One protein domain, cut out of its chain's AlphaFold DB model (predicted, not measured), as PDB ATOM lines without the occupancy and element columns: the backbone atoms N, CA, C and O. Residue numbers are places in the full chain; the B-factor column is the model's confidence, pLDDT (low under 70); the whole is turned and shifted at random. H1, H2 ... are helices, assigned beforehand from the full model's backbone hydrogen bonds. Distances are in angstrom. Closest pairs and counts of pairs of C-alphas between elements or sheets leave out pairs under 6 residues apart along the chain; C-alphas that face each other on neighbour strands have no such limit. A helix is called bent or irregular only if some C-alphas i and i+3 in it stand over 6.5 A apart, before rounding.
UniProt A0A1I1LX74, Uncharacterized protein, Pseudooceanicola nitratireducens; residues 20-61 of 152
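What this domain is: This is residues 20 to 61 of the 152 residues of an uncharacterized protein of Pseudooceanicola nitratireducens (UniProt A0A1I1LX74). One long helix, H2, gently bent partway along, makes the length of the domain, and the short helix H1 turns off at its first end, so that the two meet at a corner like an uneven V. No other named element covers the long limb, and residues 39 to 61 stand free. The printed part has 42 residues with two named helices, H1 then H2, and no named strand; the class is all helix. The whole is extended, with a radius of gyration of the C-alphas of 15.8 A, and spans 50 by 19 by 8 A.

Where its parts are: H2, residues 32 to 59, was assigned as one helix by its hydrogen bonds but is bent: C-alphas 45 and 48 are 6.6 A apart. Its arm H2a, residues 32 to 45, is 20.6 A long and begins with C-alpha 32 at (-32.011, 23.591, 22.223). Its arm H2b, residues 48 to 59, is 15.7 A long and ends with C-alpha 59 at (-10.023, 22.114, -11.526). H1, residues 20 to 29, measures 14.2 A from C-alpha 20 at (-16.947, 15.137, 26.140) to C-alpha 29.

How they stand to each other: H2a and H2b stand at a shallow tilt of 32 degrees, only just short of steep. H1 and H2a touch only at the corner by their link, H2a with residues 34 to 35 alone; the closest C-alphas are those of Leu 27 and Ala 34, 6.1 A apart. They run opposite ways at a steep tilt of 57 degrees. H1 and H2b are apart. In H1, H2a and H2b every O i to N i+4 pair is within hydrogen-bond range.

The domain as a whole: The two C-alphas farthest apart are those of Ser 29 and Lys 61, 49.8 A. The printed part has no cut, and the link from H1 to H2 is tight, with 2 residues. Residues 28 to 33 also stand free. The mean pLDDT of the printed part is 78.7, with residues 21 to 30, 32 and 60 to 61 under 70.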
ATOM      1  N   LEU A  20     -15.788  15.214  27.025       71.75
ATOM      2  CA  LEU A  20     -16.947  15.137  26.140       71.75
ATOM      3  C   LEU A  20     -18.279  15.195  26.902       71.75
ATOM      4  O   LEU A  20     -19.120  16.023  26.564       71.75
ATOM      5  N   ALA A  21     -18.417  14.428  27.987       68.88
ATOM      6  CA  ALA A  21     -19.611  14.412  28.833       68.88
ATOM      7  C   ALA A  21     -19.808  15.731  29.606       68.88
ATOM      8  O   ALA A  21     -20.938  16.139  29.864       68.88
ATOM      9  N   LYS A  22     -18.722  16.435  29.956       68.94
ATOM     10  CA  LYS A  22     -18.796  17.782  30.553       68.94
ATOM     11  C   LYS A  22     -19.214  18.842  29.534       68.94
ATOM     12  O   LYS A  22     -20.023  19.704  29.863       68.94
ATOM     13  N   SER A  23     -18.690  18.780  28.310       69.81
ATOM     14  CA  SER A  23     -19.101  19.673  27.221       69.81
ATOM     15  C   SER A  23     -20.539  19.416  26.777       69.81
ATOM     16  O   SER A  23     -21.240  20.374  26.479       69.81
ATOM     17  N   GLU A  24     -21.001  18.166  26.806       65.62
ATOM     18  CA  GLU A  24     -22.391  17.793  26.529       65.62
ATOM     19  C   GLU A  24     -23.342  18.323  27.608       65.62
ATOM     20  O   GLU A  24     -24.290  19.035  27.285       65.62
ATOM     21  N   ALA A  25     -23.035  18.089  28.889       65.75
ATOM     22  CA  ALA A  25     -23.831  18.613  30.001       65.75
ATOM     23  C   ALA A  25     -23.876  20.155  30.021       65.75
ATOM     24  O   ALA A  25     -24.898  20.753  30.360       65.75
ATOM     25  N   TRP A  26     -22.785  20.818  29.619       67.44
ATOM     26  CA  TRP A  26     -22.747  22.274  29.475       67.44
ATOM     27  C   TRP A  26     -23.572  22.766  28.278       67.44
ATOM     28  O   TRP A  26     -24.274  23.772  28.405       67.44
ATOM     29  N   LEU A  27     -23.538  22.064  27.139       67.38
ATOM     30  CA  LEU A  27     -24.354  22.410  25.971       67.38
ATOM     31  C   LEU A  27     -25.851  22.260  26.274       67.38
ATOM     32  O   LEU A  27     -26.638  23.131  25.903       67.38
ATOM     33  N   ASP A  28     -26.225  21.196  26.989       61.44
ATOM     34  CA  ASP A  28     -27.612  20.891  27.348       61.44
ATOM     35  C   ASP A  28     -28.184  21.904  28.355       61.44
ATOM     36  O   ASP A  28     -29.324  22.352  28.223       61.44
ATOM     37  N   SER A  29     -27.349  22.405  29.278       67.31
ATOM     38  CA  SER A  29     -27.732  23.468  30.227       67.31
ATOM     39  C   SER A  29     -28.137  24.793  29.558       67.31
ATOM     40  O   SER A  29     -28.843  25.606  30.151       67.31
ATOM     41  N   LYS A  30     -27.715  25.006  28.304       67.12
ATOM     42  CA  LYS A  30     -28.017  26.192  27.488       67.12
ATOM     43  C   LYS A  30     -29.246  26.005  26.582       67.12
ATOM     44  O   LYS A  30     -29.640  26.940  25.883       67.12
ATOM     45  N   GLY A  31     -29.859  24.819  26.603       73.81
ATOM     46  CA  GLY A  31     -31.067  24.477  25.860       73.81
ATOM     47  C   GLY A  31     -30.858  24.217  24.360       73.81
ATOM     48  O   GLY A  31     -29.748  24.232  23.828       73.81
ATOM     49  N   LYS A  32     -31.973  24.009  23.644       69.38
ATOM     50  CA  LYS A  32     -32.011  23.591  22.223       69.38
ATOM     51  C   LYS A  32     -31.275  24.547  21.270       69.38
ATOM     52  O   LYS A  32     -30.763  24.116  20.240       69.38
ATOM     53  N   GLY A  33     -31.191  25.833  21.617       77.31
ATOM     54  CA  GLY A  33     -30.520  26.850  20.803       77.31
ATOM     55  C   GLY A  33     -29.008  26.648  20.681       77.31
ATOM     56  O   GLY A  33     -28.444  26.931  19.628       77.31
ATOM     57  N   ALA A  34     -28.346  26.106  21.708       84.38
ATOM     58  CA  ALA A  34     -26.902  25.875  21.658       84.38
ATOM     59  C   ALA A  34     -26.515  24.723  20.723       84.38
ATOM     60  O   ALA A  34     -25.504  24.816  20.032       84.38
ATOM     61  N   TRP A  35     -27.348  23.685  20.630       83.19
ATOM     62  CA  TRP A  35     -27.174  22.614  19.646       83.19
ATOM     63  C   TRP A  35     -27.357  23.111  18.210       83.19
ATOM     64  O   TRP A  35     -26.567  22.765  17.333       83.19
ATOM     65  N   ILE A  36     -28.348  23.976  17.973       81.00
ATOM     66  CA  ILE A  36     -28.557  24.604  16.659       81.00
ATOM     67  C   ILE A  36     -27.358  25.486  16.303       81.00
ATOM     68  O   ILE A  36     -26.824  25.375  15.203       81.00
ATOM     69  N   ALA A  37     -26.882  26.309  17.240       87.81
ATOM     70  CA  ALA A  37     -25.693  27.127  17.031       87.81
ATOM     71  C   ALA A  37     -24.455  26.270  16.721       87.81
ATOM     72  O   ALA A  37     -23.712  26.602  15.804       87.81
ATOM     73  N   ALA A  38     -24.260  25.145  17.418       87.38
ATOM     74  CA  ALA A  38     -23.165  24.217  17.144       87.38
ATOM     75  C   ALA A  38     -23.253  23.603  15.733       87.38
ATOM     76  O   ALA A  38     -22.250  23.560  15.022       87.38
ATOM     77  N   MET A  39     -24.452  23.195  15.303       88.56
ATOM     78  CA  MET A  39     -24.699  22.676  13.950       88.56
ATOM     79  C   MET A  39     -24.424  23.729  12.865       88.56
ATOM     80  O   MET A  39     -23.723  23.448  11.895       88.56
ATOM     81  N   VAL A  40     -24.922  24.958  13.045       89.81
ATOM     82  CA  VAL A  40     -24.728  26.071  12.095       89.81
ATOM     83  C   VAL A  40     -23.259  26.480  12.012       89.81
ATOM     84  O   VAL A  40     -22.726  26.686  10.923       89.81
ATOM     85  N   LEU A  41     -22.579  26.568  13.151       91.69
ATOM     86  CA  LEU A  41     -21.175  26.953  13.215       91.69
ATOM     87  C   LEU A  41     -20.289  25.883  12.555       91.69
ATOM     88  O   LEU A  41     -19.421  26.221  11.754       91.69
ATOM     89  N   GLY A  42     -20.578  24.596  12.777       89.19
ATOM     90  CA  GLY A  42     -19.937  23.498  12.048       89.19
ATOM     91  C   GLY A  42     -20.103  23.618  10.530       89.19
ATOM     92  O   GLY A  42     -19.133  23.445   9.792       89.19
ATOM     93  N   PHE A  43     -21.293  24.001  10.060       86.75
ATOM     94  CA  PHE A  43     -21.541  24.229   8.636       86.75
ATOM     95  C   PHE A  43     -20.699  25.390   8.086       86.75
ATOM     96  O   PHE A  43     -20.033  25.215   7.074       86.75
ATOM     97  N   ILE A  44     -20.635  26.533   8.775       87.44
ATOM     98  CA  ILE A  44     -19.856  27.706   8.331       87.44
ATOM     99  C   ILE A  44     -18.354  27.398   8.228       87.44
ATOM    100  O   ILE A  44     -17.709  27.821   7.270       87.44
ATOM    101  N   PHE A  45     -17.788  26.668   9.192       87.38
ATOM    102  CA  PHE A  45     -16.348  26.389   9.217       87.38
ATOM    103  C   PHE A  45     -15.927  25.246   8.283       87.38
ATOM    104  O   PHE A  45     -14.845  25.303   7.700       87.38
ATOM    105  N   VAL A  46     -16.758  24.213   8.116       89.81
ATOM    106  CA  VAL A  46     -16.396  23.004   7.347       89.81
ATOM    107  C   VAL A  46     -16.794  23.111   5.870       89.81
ATOM    108  O   VAL A  46     -16.101  22.573   5.003       89.81
ATOM    109  N   TRP A  47     -17.849  23.860   5.544       91.56
ATOM    110  CA  TRP A  47     -18.291  24.107   4.167       91.56
ATOM    111  C   TRP A  47     -17.217  24.686   3.227       91.56
ATOM    112  O   TRP A  47     -17.064  24.133   2.133       91.56
ATOM    113  N   PRO A  48     -16.415  25.711   3.594       90.94
ATOM    114  CA  PRO A  48     -15.393  26.241   2.691       90.94
ATOM    115  C   PRO A  48     -14.296  25.214   2.392       90.94
ATOM    116  O   PRO A  48     -13.774  25.187   1.282       90.94
ATOM    117  N   VAL A  49     -13.981  24.325   3.342       89.31
ATOM    118  CA  VAL A  49     -13.020  23.230   3.137       89.31
ATOM    119  C   VAL A  49     -13.584  22.201   2.159       89.31
ATOM    120  O   VAL A  49     -12.897  21.800   1.220       89.31
ATOM    121  N   GLY A  50     -14.851  21.812   2.333       81.44
ATOM    122  CA  GLY A  50     -15.542  20.915   1.406       81.44
ATOM    123  C   GLY A  50     -15.617  21.485  -0.013       81.44
ATOM    124  O   GLY A  50     -15.296  20.787  -0.975       81.44
ATOM    125  N   LEU A  51     -15.953  22.772  -0.147       89.31
ATOM    126  CA  LEU A  51     -15.966  23.460  -1.437       89.31
ATOM    127  C   LEU A  51     -14.577  23.627  -2.044       89.31
ATOM    128  O   LEU A  51     -14.444  23.495  -3.257       89.31
ATOM    129  N   ALA A  52     -13.540  23.874  -1.245       88.88
ATOM    130  CA  ALA A  52     -12.169  23.942  -1.740       88.88
ATOM    131  C   ALA A  52     -11.719  22.595  -2.322       88.88
ATOM    132  O   ALA A  52     -11.115  22.564  -3.392       88.88
ATOM    133  N   ILE A  53     -12.061  21.480  -1.668       86.00
ATOM    134  CA  ILE A  53     -11.790  20.130  -2.180       86.00
ATOM    135  C   ILE A  53     -12.593  19.867  -3.458       86.00
ATOM    136  O   ILE A  53     -12.037  19.360  -4.430       86.00
ATOM    137  N   LEU A  54     -13.875  20.238  -3.493       80.25
ATOM    138  CA  LEU A  54     -14.722  20.066  -4.674       80.25
ATOM    139  C   LEU A  54     -14.211  20.893  -5.865       80.25
ATOM    140  O   LEU A  54     -14.052  20.368  -6.966       80.25
ATOM    141  N   ALA A  55     -13.870  22.162  -5.639       84.81
ATOM    142  CA  ALA A  55     -13.257  23.034  -6.636       84.81
ATOM    143  C   ALA A  55     -11.897  22.489  -7.093       84.81
ATOM    144  O   ALA A  55     -11.609  22.486  -8.288       84.81
ATOM    145  N   TYR A  56     -11.089  21.958  -6.171       84.81
ATOM    146  CA  TYR A  56      -9.843  21.274  -6.501       84.81
ATOM    147  C   TYR A  56     -10.087  20.037  -7.375       84.81
ATOM    148  O   TYR A  56      -9.365  19.843  -8.345       84.81
ATOM    149  N   MET A  57     -11.110  19.223  -7.099       78.00
ATOM    150  CA  MET A  57     -11.457  18.062  -7.929       78.00
ATOM    151  C   MET A  57     -11.899  18.469  -9.340       78.00
ATOM    152  O   MET A  57     -11.486  17.833 -10.307       78.00
ATOM    153  N   ILE A  58     -12.688  19.541  -9.462       74.38
ATOM    154  CA  ILE A  58     -13.183  20.059 -10.747       74.38
ATOM    155  C   ILE A  58     -12.049  20.712 -11.553       74.38
ATOM    156  O   ILE A  58     -11.957  20.534 -12.768       74.38
ATOM    157  N   TRP A  59     -11.149  21.434 -10.885       72.44
ATOM    158  CA  TRP A  59     -10.023  22.114 -11.526       72.44
ATOM    159  C   TRP A  59      -8.793  21.215 -11.717       72.44
ATOM    160  O   TRP A  59      -7.934  21.511 -12.552       72.44
ATOM    161  N   SER A  60      -8.727  20.079 -11.013       61.31
ATOM    162  CA  SER A  60      -7.787  18.982 -11.250       61.31
ATOM    163  C   SER A  60      -8.072  18.385 -12.627       61.31
ATOM    164  O   SER A  60      -8.791  17.406 -12.818       61.31
ATOM    165  N   LYS A  61      -7.492  19.050 -13.623       56.31
ATOM    166  CA  LYS A  61      -7.598  18.892 -15.074       56.31
ATOM    167  C   LYS A  61      -7.082  17.535 -15.590       56.31
ATOM    168  O   LYS A  61      -6.395  17.477 -16.613       56.31
TER     169      LYS A  61